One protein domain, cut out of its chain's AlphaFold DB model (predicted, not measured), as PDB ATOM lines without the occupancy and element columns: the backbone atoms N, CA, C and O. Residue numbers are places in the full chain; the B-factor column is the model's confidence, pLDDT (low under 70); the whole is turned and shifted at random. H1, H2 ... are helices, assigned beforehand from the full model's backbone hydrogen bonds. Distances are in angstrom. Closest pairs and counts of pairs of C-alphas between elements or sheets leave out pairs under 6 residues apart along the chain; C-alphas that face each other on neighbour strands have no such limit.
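What this domain is: This is residues 73 to 159 of the 242 residues of an uncharacterized protein of Mycobacterium kansasii (UniProt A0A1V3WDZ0). One long helix, H1, sticks out like an arm from a compact head, in which the far part of H1 and the three shorter helices H2, H3 and H4 pack together at steep or nearly right angles. H3 crosses H1 near the head end of the arm, and H2 and H4 pack on each other and on H3. The printed part has 87 residues, with four named helices in the order H1, H2, H3, H4 and no named strand; the class is all helix. The whole is loose, with a radius of gyration of the C-alphas of 15.7 A, and spans 52 by 28 by 21 A, the arm making the length.

How they stand to each other: H1, residues 73 to 104, stands free over residues 73 to 90. With residues 94 to 101 alone it touches H3, residues 127 to 141, about perpendicular at 79 degrees; their closest C-alphas, Tyr 98 and Ala 132, are 4.3 A apart. H1 and H2, residues 107 to 121, are close but not clearly touching, with the C-alphas of Ala 102 and Arg 110 closest at 7.5 A. H2 touches H3 about perpendicular at 78 degrees, the closest C-alphas being those of Leu 114 and Leu 131, 6.9 A apart. H4, residues 147 to 159, touches H2 at a steep tilt of 48 degrees, the same way, with the C-alphas of Ala 116 and Ala 155 closest at 5.2 A. H3, with residues 134 to 139 alone, touches H4 about perpendicular at 80 degrees; the closest C-alphas, Val 138 and Ala 150, are 5.7 A apart. H1 and H4 touch only at their ends, where the C-alphas of Ala 104 and Ala 148 are closest at 5.1 A. In H1, H2, H3 and H4 every O i to N i+4 pair is within hydrogen-bond range.

Where its parts are: H1 begins at C-alpha 73, (-52.151, -45.681, 10.740), and ends at C-alpha 104, (-16.211, -29.152, 35.117), a length of 46.5 A. H2 measures 20.7 A, H3 20.8 A and H4 18.2 A from first to last C-alpha. H4 ends at C-alpha 159, (-21.438, -10.491, 31.705).

The domain as a whole: The two C-alphas farthest apart, those of Pro 73 and Ala 156, are 52.2 A apart. Without residues 73 to 90 the body spans 29 by 29 by 21 A. The printed part has no cut, and its three links are tight. The mean pLDDT of the printed part is 89.7, and no printed residue is under 70.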
ATOM      1  N   PRO A  73     -52.379 -45.187   9.379       77.81
ATOM      2  CA  PRO A  73     -52.151 -45.681  10.740       77.81
ATOM      3  C   PRO A  73     -50.706 -46.131  10.976       77.81
ATOM      4  O   PRO A  73     -50.134 -45.806  12.011       77.81
ATOM      5  N   LEU A  74     -50.105 -46.818   9.999       77.25
ATOM      6  CA  LEU A  74     -48.710 -47.263  10.063       77.25
ATOM      7  C   LEU A  74     -47.744 -46.076  10.064       77.25
ATOM      8  O   LEU A  74     -46.826 -46.033  10.875       77.25
ATOM      9  N   GLN A  75     -48.000 -45.079   9.218       74.69
ATOM     10  CA  GLN A  75     -47.238 -43.838   9.186       74.69
ATOM     11  C   GLN A  75     -47.339 -43.095  10.523       74.69
ATOM     12  O   GLN A  75     -46.320 -42.693  11.065       74.69
ATOM     13  N   ARG A  76     -48.538 -42.975  11.110       79.12
ATOM     14  CA  ARG A  76     -48.713 -42.352  12.434       79.12
ATOM     15  C   ARG A  76     -47.972 -43.107  13.532       79.12
ATOM     16  O   ARG A  76     -47.363 -42.468  14.380       79.12
ATOM     17  N   ALA A  77     -48.027 -44.438  13.527       83.31
ATOM     18  CA  ALA A  77     -47.298 -45.255  14.494       83.31
ATOM     19  C   ALA A  77     -45.781 -45.048  14.361       83.31
ATOM     20  O   ALA A  77     -45.098 -44.843  15.362       83.31
ATOM     21  N   TRP A  78     -45.271 -45.015  13.128       81.00
ATOM     22  CA  TRP A  78     -43.869 -44.718  12.854       81.00
ATOM     23  C   TRP A  78     -43.481 -43.296  13.286       81.00
ATOM     24  O   TRP A  78     -42.500 -43.126  13.998       81.00
ATOM     25  N   GLU A  79     -44.278 -42.278  12.949       81.12
ATOM     26  CA  GLU A  79     -44.046 -40.885  13.360       81.12
ATOM     27  C   GLU A  79     -44.063 -40.731  14.886       81.12
ATOM     28  O   GLU A  79     -43.253 -40.000  15.452       81.12
ATOM     29  N   GLN A  80     -44.974 -41.417  15.583       81.50
ATOM     30  CA  GLN A  80     -45.025 -41.422  17.047       81.50
ATOM     31  C   GLN A  80     -43.780 -42.068  17.650       81.50
ATOM     32  O   GLN A  80     -43.220 -41.525  18.604       81.50
ATOM     33  N   HIS A  81     -43.342 -43.190  17.081       81.19
ATOM     34  CA  HIS A  81     -42.125 -43.872  17.492       81.19
ATOM     35  C   HIS A  81     -40.892 -42.991  17.263       81.19
ATOM     36  O   HIS A  81     -40.167 -42.712  18.213       81.19
ATOM     37  N   ALA A  82     -40.734 -42.433  16.062       77.19
ATOM     38  CA  ALA A  82     -39.648 -41.520  15.720       77.19
ATOM     39  C   ALA A  82     -39.624 -40.283  16.637       77.19
ATOM     40  O   ALA A  82     -38.570 -39.885  17.128       77.19
ATOM     41  N   ARG A  83     -40.789 -39.696  16.951       76.81
ATOM     42  CA  ARG A  83     -40.891 -38.585  17.915       76.81
ATOM     43  C   ARG A  83     -40.469 -38.997  19.321       76.81
ATOM     44  O   ARG A  83     -39.870 -38.198  20.034       76.81
ATOM     45  N   HIS A  84     -40.820 -40.205  19.748       81.12
ATOM     46  CA  HIS A  84     -40.425 -40.722  21.052       81.12
ATOM     47  C   HIS A  84     -38.914 -40.971  21.122       81.12
ATOM     48  O   HIS A  84     -38.274 -40.517  22.067       81.12
ATOM     49  N   GLU A  85     -38.330 -41.608  20.106       82.56
ATOM     50  CA  GLU A  85     -36.883 -41.816  20.009       82.56
ATOM     51  C   GLU A  85     -36.112 -40.492  19.977       82.56
ATOM     52  O   GLU A  85     -35.138 -40.335  20.712       82.56
ATOM     53  N   ALA A  86     -36.582 -39.508  19.205       77.50
ATOM     54  CA  ALA A  86     -35.978 -38.179  19.154       77.50
ATOM     55  C   ALA A  86     -35.989 -37.481  20.525       77.50
ATOM     56  O   ALA A  86     -34.969 -36.928  20.940       77.50
ATOM     57  N   ARG A  87     -37.106 -37.558  21.269       83.19
ATOM     58  CA  ARG A  87     -37.180 -37.027  22.642       83.19
ATOM     59  C   ARG A  87     -36.183 -37.718  23.568       83.19
ATOM     60  O   ARG A  87     -35.429 -37.039  24.257       83.19
ATOM     61  N   GLN A  88     -36.117 -39.047  23.537       86.75
ATOM     62  CA  GLN A  88     -35.170 -39.795  24.368       86.75
ATOM     63  C   GLN A  88     -33.710 -39.483  24.020       86.75
ATOM     64  O   GLN A  88     -32.875 -39.341  24.915       86.75
ATOM     65  N   ALA A  89     -33.378 -39.357  22.734       83.31
ATOM     66  CA  ALA A  89     -32.044 -38.958  22.299       83.31
ATOM     67  C   ALA A  89     -31.687 -37.559  22.827       83.31
ATOM     68  O   ALA A  89     -30.601 -37.363  23.371       83.31
ATOM     69  N   GLN A  90     -32.626 -36.613  22.755       80.00
ATOM     70  CA  GLN A  90     -32.444 -35.254  23.259       80.00
ATOM     71  C   GLN A  90     -32.262 -35.203  24.782       80.00
ATOM     72  O   GLN A  90     -31.391 -34.476  25.270       80.00
ATOM     73  N   GLU A  91     -33.044 -35.972  25.539       88.06
ATOM     74  CA  GLU A  91     -32.897 -36.102  26.993       88.06
ATOM     75  C   GLU A  91     -31.513 -36.650  27.349       88.06
ATOM     76  O   GLU A  91     -30.819 -36.071  28.185       88.06
ATOM     77  N   ARG A  92     -31.050 -37.691  26.644       90.06
ATOM     78  CA  ARG A  92     -29.699 -38.250  26.818       90.06
ATOM     79  C   ARG A  92     -28.613 -37.225  26.506       90.06
ATOM     80  O   ARG A  92     -27.675 -37.081  27.286       90.06
ATOM     81  N   THR A  93     -28.734 -36.483  25.406       88.12
ATOM     82  CA  THR A  93     -27.782 -35.418  25.061       88.12
ATOM     83  C   THR A  93     -27.777 -34.310  26.115       88.12
ATOM     84  O   THR A  93     -26.713 -33.825  26.495       88.12
ATOM     85  N   THR A  94     -28.947 -33.909  26.615       89.50
ATOM     86  CA  THR A  94     -29.066 -32.872  27.648       89.50
ATOM     87  C   THR A  94     -28.442 -33.334  28.960       89.50
ATOM     88  O   THR A  94     -27.614 -32.615  29.514       89.50
ATOM     89  N   ALA A  95     -28.755 -34.554  29.404       93.25
ATOM     90  CA  ALA A  95     -28.176 -35.159  30.597       93.25
ATOM     91  C   ALA A  95     -26.652 -35.299  30.485       93.25
ATOM     92  O   ALA A  95     -25.936 -34.949  31.421       93.25
ATOM     93  N   HIS A  96     -26.145 -35.735  29.327       95.06
ATOM     94  CA  HIS A  96     -24.711 -35.835  29.068       95.06
ATOM     95  C   HIS A  96     -24.011 -34.479  29.223       95.06
ATOM     96  O   HIS A  96     -23.067 -34.353  29.998       95.06
ATOM     97  N   TRP A  97     -24.491 -33.441  28.535       95.44
ATOM     98  CA  TRP A  97     -23.874 -32.115  28.610       95.44
ATOM     99  C   TRP A  97     -24.001 -31.479  29.991       95.44
ATOM    100  O   TRP A  97     -23.054 -30.848  30.455       95.44
ATOM    101  N   TYR A  98     -25.134 -31.668  30.668       96.50
ATOM    102  CA  TYR A  98     -25.289 -31.218  32.046       96.50
ATOM    103  C   TYR A  98     -24.275 -31.898  32.973       96.50
ATOM    104  O   TYR A  98     -23.621 -31.208  33.750       96.50
ATOM    105  N   ALA A  99     -24.089 -33.217  32.856       96.75
ATOM    106  CA  ALA A  99     -23.103 -33.951  33.645       96.75
ATOM    107  C   ALA A  99     -21.676 -33.436  33.403       96.75
ATOM    108  O   ALA A  99     -20.939 -33.215  34.360       96.75
ATOM    109  N   GLN A 100     -21.314 -33.160  32.146       97.19
ATOM    110  CA  GLN A 100     -20.007 -32.589  31.799       97.19
ATOM    111  C   GLN A 100     -19.803 -31.198  32.415       97.19
ATOM    112  O   GLN A 100     -18.749 -30.916  32.984       97.19
ATOM    113  N   VAL A 101     -20.820 -30.333  32.360       96.94
ATOM    114  CA  VAL A 101     -20.770 -29.005  32.989       96.94
ATOM    115  C   VAL A 101     -20.679 -29.127  34.507       96.94
ATOM    116  O   VAL A 101     -19.861 -28.447  35.121       96.94
ATOM    117  N   ALA A 102     -21.471 -30.005  35.123       96.44
ATOM    118  CA  ALA A 102     -21.459 -30.231  36.564       96.44
ATOM    119  C   ALA A 102     -20.121 -30.800  37.060       96.44
ATOM    120  O   ALA A 102     -19.680 -30.429  38.142       96.44
ATOM    121  N   ALA A 103     -19.460 -31.651  36.271       96.44
ATOM    122  CA  ALA A 103     -18.126 -32.159  36.577       96.44
ATOM    123  C   ALA A 103     -17.038 -31.082  36.411       96.44
ATOM    124  O   ALA A 103     -16.079 -31.047  37.176       96.44
ATOM    125  N   ALA A 104     -17.190 -30.192  35.429       94.81
ATOM    126  CA  ALA A 104     -16.211 -29.152  35.117       94.81
ATOM    127  C   ALA A 104     -16.342 -27.880  35.975       94.81
ATOM    128  O   ALA A 104     -15.476 -27.008  35.894       94.81
ATOM    129  N   THR A 105     -17.417 -27.724  36.757       95.19
ATOM    130  CA  THR A 105     -17.723 -26.469  37.465       95.19
ATOM    131  C   THR A 105     -18.180 -26.682  38.905       95.19
ATOM    132  O   THR A 105     -18.796 -27.684  39.261       95.19
ATOM    133  N   SER A 106     -17.918 -25.692  39.759       95.19
ATOM    134  CA  SER A 106     -18.452 -25.650  41.124       95.19
ATOM    135  C   SER A 106     -19.925 -25.198  41.137       95.19
ATOM    136  O   SER A 106     -20.416 -24.642  40.151       95.19
ATOM    137  N   PRO A 107     -20.668 -25.376  42.249       94.50
ATOM    138  CA  PRO A 107     -22.010 -24.801  42.394       94.50
ATOM    139  C   PRO A 107     -22.054 -23.283  42.151       94.50
ATOM    140  O   PRO A 107     -22.980 -22.798  41.504       94.50
ATOM    141  N   ALA A 108     -21.031 -22.548  42.601       91.88
ATOM    142  CA  ALA A 108     -20.908 -21.111  42.356       91.88
ATOM    143  C   ALA A 108     -20.693 -20.801  40.863       91.88
ATOM    144  O   ALA A 108     -21.378 -19.937  40.319       91.88
ATOM    145  N   GLY A 109     -19.833 -21.565  40.179       91.25
ATOM    146  CA  GLY A 109     -19.629 -21.427  38.733       91.25
ATOM    147  C   GLY A 109     -20.897 -21.720  37.924       91.25
ATOM    148  O   GLY A 109     -21.195 -21.023  36.959       91.25
ATOM    149  N   ARG A 110     -21.718 -22.689  38.351       95.88
ATOM    150  CA  ARG A 110     -23.033 -22.944  37.733       95.88
ATOM    151  C   ARG A 110     -24.004 -21.780  37.920       95.88
ATOM    152  O   ARG A 110     -24.725 -21.448  36.984       95.88
ATOM    153  N   ALA A 111     -24.018 -21.148  39.093       93.88
ATOM    154  CA  ALA A 111     -24.849 -19.968  39.329       93.88
ATOM    155  C   ALA A 111     -24.421 -18.784  38.445       93.88
ATOM    156  O   ALA A 111     -25.269 -18.093  37.889       93.88
ATOM    157  N   GLU A 112     -23.118 -18.576  38.267       94.31
ATOM    158  CA  GLU A 112     -22.582 -17.546  37.373       94.31
ATOM    159  C   GLU A 112     -22.914 -17.821  35.901       94.31
ATOM    160  O   GLU A 112     -23.346 -16.920  35.183       94.31
ATOM    161  N   LEU A 113     -22.835 -19.081  35.467       94.81
ATOM    162  CA  LEU A 113     -23.273 -19.492  34.132       94.81
ATOM    163  C   LEU A 113     -24.766 -19.252  33.901       94.81
ATOM    164  O   LEU A 113     -25.153 -18.837  32.810       94.81
ATOM    165  N   LEU A 114     -25.607 -19.493  34.910       94.81
ATOM    166  CA  LEU A 114     -27.035 -19.188  34.826       94.81
ATOM    167  C   LEU A 114     -27.286 -17.680  34.745       94.81
ATOM    168  O   LEU A 114     -28.127 -17.273  33.953       94.81
ATOM    169  N   LYS A 115     -26.522 -16.851  35.468       93.00
ATOM    170  CA  LYS A 115     -26.587 -15.384  35.327       93.00
ATOM    171  C   LYS A 115     -26.170 -14.931  33.931       93.00
ATOM    172  O   LYS A 115     -26.855 -14.112  33.334       93.00
ATOM    173  N   ALA A 116     -25.086 -15.483  33.385       91.56
ATOM    174  CA  ALA A 116     -24.652 -15.191  32.019       91.56
ATOM    175  C   ALA A 116     -25.692 -15.649  30.981       91.56
ATOM    176  O   ALA A 116     -25.948 -14.959  29.995       91.56
ATOM    177  N   HIS A 117     -26.334 -16.798  31.209       91.00
ATOM    178  CA  HIS A 117     -27.442 -17.258  30.378       91.00
ATOM    179  C   HIS A 117     -28.635 -16.305  30.458       91.00
ATOM    180  O   HIS A 117     -29.173 -15.933  29.421       91.00
ATOM    181  N   GLU A 118     -29.049 -15.918  31.662       89.88
ATOM    182  CA  GLU A 118     -30.170 -15.008  31.885       89.88
ATOM    183  C   GLU A 118     -29.920 -13.634  31.272       89.88
ATOM    184  O   GLU A 118     -30.779 -13.106  30.578       89.88
ATOM    185  N   ALA A 119     -28.708 -13.108  31.425       87.62
ATOM    186  CA  ALA A 119     -28.288 -11.878  30.780       87.62
ATOM    187  C   ALA A 119     -28.386 -11.927  29.251       87.62
ATOM    188  O   ALA A 119     -28.786 -10.949  28.628       87.62
ATOM    189  N   LYS A 120     -27.992 -13.051  28.640       84.25
ATOM    190  CA  LYS A 120     -27.942 -13.166  27.180       84.25
ATOM    191  C   LYS A 120     -29.266 -13.601  26.554       84.25
ATOM    192  O   LYS A 120     -29.540 -13.201  25.435       84.25
ATOM    193  N   PHE A 121     -30.065 -14.436  27.217       83.38
ATOM    194  CA  PHE A 121     -31.262 -15.068  26.629       83.38
ATOM    195  C   PHE A 121     -32.536 -14.898  27.463       83.38
ATOM    196  O   PHE A 121     -33.580 -15.433  27.094       83.38
ATOM    197  N   GLY A 122     -32.458 -14.210  28.599       83.19
ATOM    198  CA  GLY A 122     -33.539 -14.140  29.573       83.19
ATOM    199  C   GLY A 122     -33.623 -15.372  30.478       83.19
ATOM    200  O   GLY A 122     -32.868 -16.348  30.363       83.19
ATOM    201  N   ARG A 123     -34.561 -15.306  31.426       84.50
ATOM    202  CA  ARG A 123     -34.700 -16.287  32.506       84.50
ATOM    203  C   ARG A 123     -34.953 -17.704  31.961       84.50
ATOM    204  O   ARG A 123     -35.912 -17.911  31.211       84.50
ATOM    205  N   PRO A 124     -34.137 -18.707  32.342       83.19
ATOM    206  CA  PRO A 124     -34.308 -20.070  31.854       83.19
ATOM    207  C   PRO A 124     -35.532 -20.751  32.485       83.19
ATOM    208  O   PRO A 124     -35.725 -20.693  33.698       83.19
ATOM    209  N   VAL A 125     -36.319 -21.451  31.661       85.12
ATOM    210  CA  VAL A 125     -37.443 -22.298  32.117       85.12
ATOM    211  C   VAL A 125     -36.933 -23.563  32.815       85.12
ATOM    212  O   VAL A 125     -37.479 -23.973  33.833       85.12
ATOM    213  N   ASP A 126     -35.865 -24.162  32.282       87.75
ATOM    214  CA  ASP A 126     -35.175 -25.312  32.868       87.75
ATOM    215  C   ASP A 126     -33.677 -24.985  33.039       87.75
ATOM    216  O   ASP A 126     -32.940 -24.912  32.044       87.75
ATOM    217  N   PRO A 127     -33.202 -24.791  34.284       89.75
ATOM    218  CA  PRO A 127     -31.797 -24.522  34.572       89.75
ATOM    219  C   PRO A 127     -30.838 -25.629  34.106       89.75
ATOM    220  O   PRO A 127     -29.713 -25.322  33.709       89.75
ATOM    221  N   MET A 128     -31.247 -26.905  34.117       91.88
ATOM    222  CA  MET A 128     -30.383 -28.001  33.656       91.88
ATOM    223  C   MET A 128     -30.188 -27.941  32.144       91.88
ATOM    224  O   MET A 128     -29.054 -28.023  31.664       91.88
ATOM    225  N   ALA A 129     -31.272 -27.737  31.392       88.06
ATOM    226  CA  ALA A 129     -31.196 -27.548  29.949       88.06
ATOM    227  C   ALA A 129     -30.367 -26.309  29.572       88.06
ATOM    228  O   ALA A 129     -29.575 -26.378  28.628       88.06
ATOM    229  N   ALA A 130     -30.488 -25.212  30.328       90.38
ATOM    230  CA  ALA A 130     -29.704 -23.992  30.129       90.38
ATOM    231  C   ALA A 130     -28.196 -24.224  30.335       90.38
ATOM    232  O   ALA A 130     -27.379 -23.810  29.509       90.38
ATOM    233  N   LEU A 131     -27.815 -24.954  31.387       94.38
ATOM    234  CA  LEU A 131     -26.421 -25.331  31.635       94.38
ATOM    235  C   LEU A 131     -25.889 -26.287  30.559       94.38
ATOM    236  O   LEU A 131     -24.806 -26.066  30.019       94.38
ATOM    237  N   ALA A 132     -26.663 -27.305  30.175       93.50
ATOM    238  CA  ALA A 132     -26.302 -28.208  29.083       93.50
ATOM    239  C   ALA A 132     -26.111 -27.457  27.750       93.50
ATOM    240  O   ALA A 132     -25.213 -27.771  26.965       93.50
ATOM    241  N   ALA A 133     -26.939 -26.443  27.491       89.69
ATOM    242  CA  ALA A 133     -26.818 -25.577  26.327       89.69
ATOM    243  C   ALA A 133     -25.557 -24.708  26.363       89.69
ATOM    244  O   ALA A 133     -24.894 -24.577  25.332       89.69
ATOM    245  N   ALA A 134     -25.198 -24.163  27.531       92.75
ATOM    246  CA  ALA A 134     -23.941 -23.446  27.717       92.75
ATOM    247  C   ALA A 134     -22.744 -24.356  27.398       92.75
ATOM    248  O   ALA A 134     -21.900 -23.974  26.591       92.75
ATOM    249  N   GLY A 135     -22.736 -25.592  27.914       93.31
ATOM    250  CA  GLY A 135     -21.713 -26.600  27.603       93.31
ATOM    251  C   GLY A 135     -21.560 -26.856  26.100       93.31
ATOM    252  O   GLY A 135     -20.468 -26.721  25.548       93.31
ATOM    253  N   ARG A 136     -22.672 -27.123  25.400       92.88
ATOM    254  CA  ARG A 136     -22.672 -27.291  23.932       92.88
ATOM    255  C   ARG A 136     -22.152 -26.065  23.195       92.88
ATOM    256  O   ARG A 136     -21.463 -26.191  22.185       92.88
ATOM    257  N   ARG A 137     -22.540 -24.871  23.645       92.25
ATOM    258  CA  ARG A 137     -22.150 -23.614  23.007       92.25
ATOM    259  C   ARG A 137     -20.652 -23.405  23.106       92.25
ATOM    260  O   ARG A 137     -20.019 -23.201  22.077       92.25
ATOM    261  N   VAL A 138     -20.090 -23.479  24.307       93.56
ATOM    262  CA  VAL A 138     -18.662 -23.205  24.492       93.56
ATOM    263  C   VAL A 138     -17.790 -24.261  23.822       93.56
ATOM    264  O   VAL A 138     -16.750 -23.911  23.286       93.56
ATOM    265  N   ASN A 139     -18.255 -25.511  23.729       92.69
ATOM    266  CA  ASN A 139     -17.556 -26.549  22.972       92.69
ATOM    267  C   ASN A 139     -17.507 -26.260  21.459       92.69
ATOM    268  O   ASN A 139     -16.580 -26.690  20.782       92.69
ATOM    269  N   ARG A 140     -18.496 -25.533  20.916       91.00
ATOM    270  CA  ARG A 140     -18.477 -25.065  19.518       91.00
ATOM    271  C   ARG A 140     -17.644 -23.798  19.336       91.00
ATOM    272  O   ARG A 140     -16.941 -23.690  18.343       91.00
ATOM    273  N   LEU A 141     -17.740 -22.848  20.268       88.88
ATOM    274  CA  LEU A 141     -17.037 -21.561  20.184       88.88
ATOM    275  C   LEU A 141     -15.536 -21.688  20.476       88.88
ATOM    276  O   LEU A 141     -14.728 -20.980  19.885       88.88
ATOM    277  N   PHE A 142     -15.161 -22.594  21.377       93.00
ATOM    278  CA  PHE A 142     -13.794 -22.765  21.860       93.00
ATOM    279  C   PHE A 142     -13.381 -24.248  21.826       93.00
ATOM    280  O   PHE A 142     -13.077 -24.820  22.873       93.00
ATOM    281  N   PRO A 143     -13.348 -24.899  20.645       91.19
ATOM    282  CA  PRO A 143     -13.134 -26.347  20.540       91.19
ATOM    283  C   PRO A 143     -11.760 -26.805  21.053       91.19
ATOM    284  O   PRO A 143     -11.603 -27.955  21.442       91.19
ATOM    285  N   GLN A 144     -10.772 -25.903  21.070       93.19
ATOM    286  CA  GLN A 144      -9.411 -26.181  21.540       93.19
ATOM    287  C   GLN A 144      -9.202 -25.869  23.030       93.19
ATOM    288  O   GLN A 144      -8.097 -26.022  23.545       93.19
ATOM    289  N   MET A 145     -10.232 -25.384  23.731       94.44
ATOM    290  CA  MET A 145     -10.127 -24.966  25.126       94.44
ATOM    291  C   MET A 145     -10.756 -26.014  26.056       94.44
ATOM    292  O   MET A 145     -11.833 -26.529  25.753       94.44
ATOM    293  N   PRO A 146     -10.148 -26.303  27.222       95.88
ATOM    294  CA  PRO A 146     -10.786 -27.139  28.231       95.88
ATOM    295  C   PRO A 146     -12.155 -26.577  28.634       95.88
ATOM    296  O   PRO A 146     -12.290 -25.370  28.853       95.88
ATOM    297  N   LEU A 147     -13.154 -27.455  28.787       94.00
ATOM    298  CA  LEU A 147     -14.553 -27.070  29.016       94.00
ATOM    299  C   LEU A 147     -14.719 -26.060  30.164       94.00
ATOM    300  O   LEU A 147     -15.426 -25.071  30.004       94.00
ATOM    301  N   ALA A 148     -14.040 -26.272  31.296       95.00
ATOM    302  CA  ALA A 148     -14.104 -25.368  32.445       95.00
ATOM    303  C   ALA A 148     -13.635 -23.943  32.099       95.00
ATOM    304  O   ALA A 148     -14.327 -22.973  32.393       95.00
ATOM    305  N   ALA A 149     -12.492 -23.815  31.418       94.44
ATOM    306  CA  ALA A 149     -11.948 -22.519  31.013       94.44
ATOM    307  C   ALA A 149     -12.841 -21.837  29.965       94.44
ATOM    308  O   ALA A 149     -13.088 -20.636  30.054       94.44
ATOM    309  N   ALA A 150     -13.380 -22.612  29.022       95.56
ATOM    310  CA  ALA A 150     -14.288 -22.122  27.992       95.56
ATOM    311  C   ALA A 150     -15.608 -21.598  28.586       95.56
ATOM    312  O   ALA A 150     -16.098 -20.548  28.171       95.56
ATOM    313  N   LEU A 151     -16.158 -22.292  29.591       96.50
ATOM    314  CA  LEU A 151     -17.339 -21.861  30.344       96.50
ATOM    315  C   LEU A 151     -17.082 -20.558  31.107       96.50
ATOM    316  O   LEU A 151     -17.866 -19.620  30.973       96.50
ATOM    317  N   THR A 152     -15.981 -20.481  31.860       95.12
ATOM    318  CA  THR A 152     -15.612 -19.277  32.621       95.12
ATOM    319  C   THR A 152     -15.398 -18.083  31.701       95.12
ATOM    320  O   THR A 152     -15.949 -17.011  31.939       95.12
ATOM    321  N   ARG A 153     -14.646 -18.275  30.611       94.12
ATOM    322  CA  ARG A 153     -14.402 -17.235  29.611       94.12
ATOM    323  C   ARG A 153     -15.709 -16.731  29.010       94.12
ATOM    324  O   ARG A 153     -15.935 -15.527  28.971       94.12
ATOM    325  N   TRP A 154     -16.580 -17.644  28.581       94.69
ATOM    326  CA  TRP A 154     -17.867 -17.279  28.001       94.69
ATOM    327  C   TRP A 154     -18.751 -16.503  28.985       94.69
ATOM    328  O   TRP A 154     -19.361 -15.506  28.595       94.69
ATOM    329  N   ALA A 155     -18.814 -16.934  30.248       94.44
ATOM    330  CA  ALA A 155     -19.577 -16.239  31.280       94.44
ATOM    331  C   ALA A 155     -19.039 -14.820  31.511       94.44
ATOM    332  O   ALA A 155     -19.814 -13.868  31.480       94.44
ATOM    333  N   ALA A 156     -17.719 -14.673  31.655       92.56
ATOM    334  CA  ALA A 156     -17.066 -13.384  31.859       92.56
ATOM    335  C   ALA A 156     -17.287 -12.429  30.675       92.56
ATOM    336  O   ALA A 156     -17.709 -11.294  30.874       92.56
ATOM    337  N   GLU A 157     -17.073 -12.893  29.439       91.62
ATOM    338  CA  GLU A 157     -17.300 -12.091  28.227       91.62
ATOM    339  C   GLU A 157     -18.771 -11.681  28.077       91.62
ATOM    340  O   GLU A 157     -19.065 -10.558  27.670       91.62
ATOM    341  N   THR A 158     -19.703 -12.575  28.415       88.81
ATOM    342  CA  THR A 158     -21.141 -12.296  28.330       88.81
ATOM    343  C   THR A 158     -21.570 -11.269  29.374       88.81
ATOM    344  O   THR A 158     -22.298 -10.340  29.043       88.81
ATOM    345  N   LEU A 159     -21.101 -11.407  30.616       89.94
ATOM    346  CA  LEU A 159     -21.438 -10.491  31.705       89.94
ATOM    347  C   LEU A 159     -20.765  -9.119  31.547       89.94
ATOM    348  O   LEU A 159     -21.369  -8.110  31.893       89.94
TER     349      LEU A 159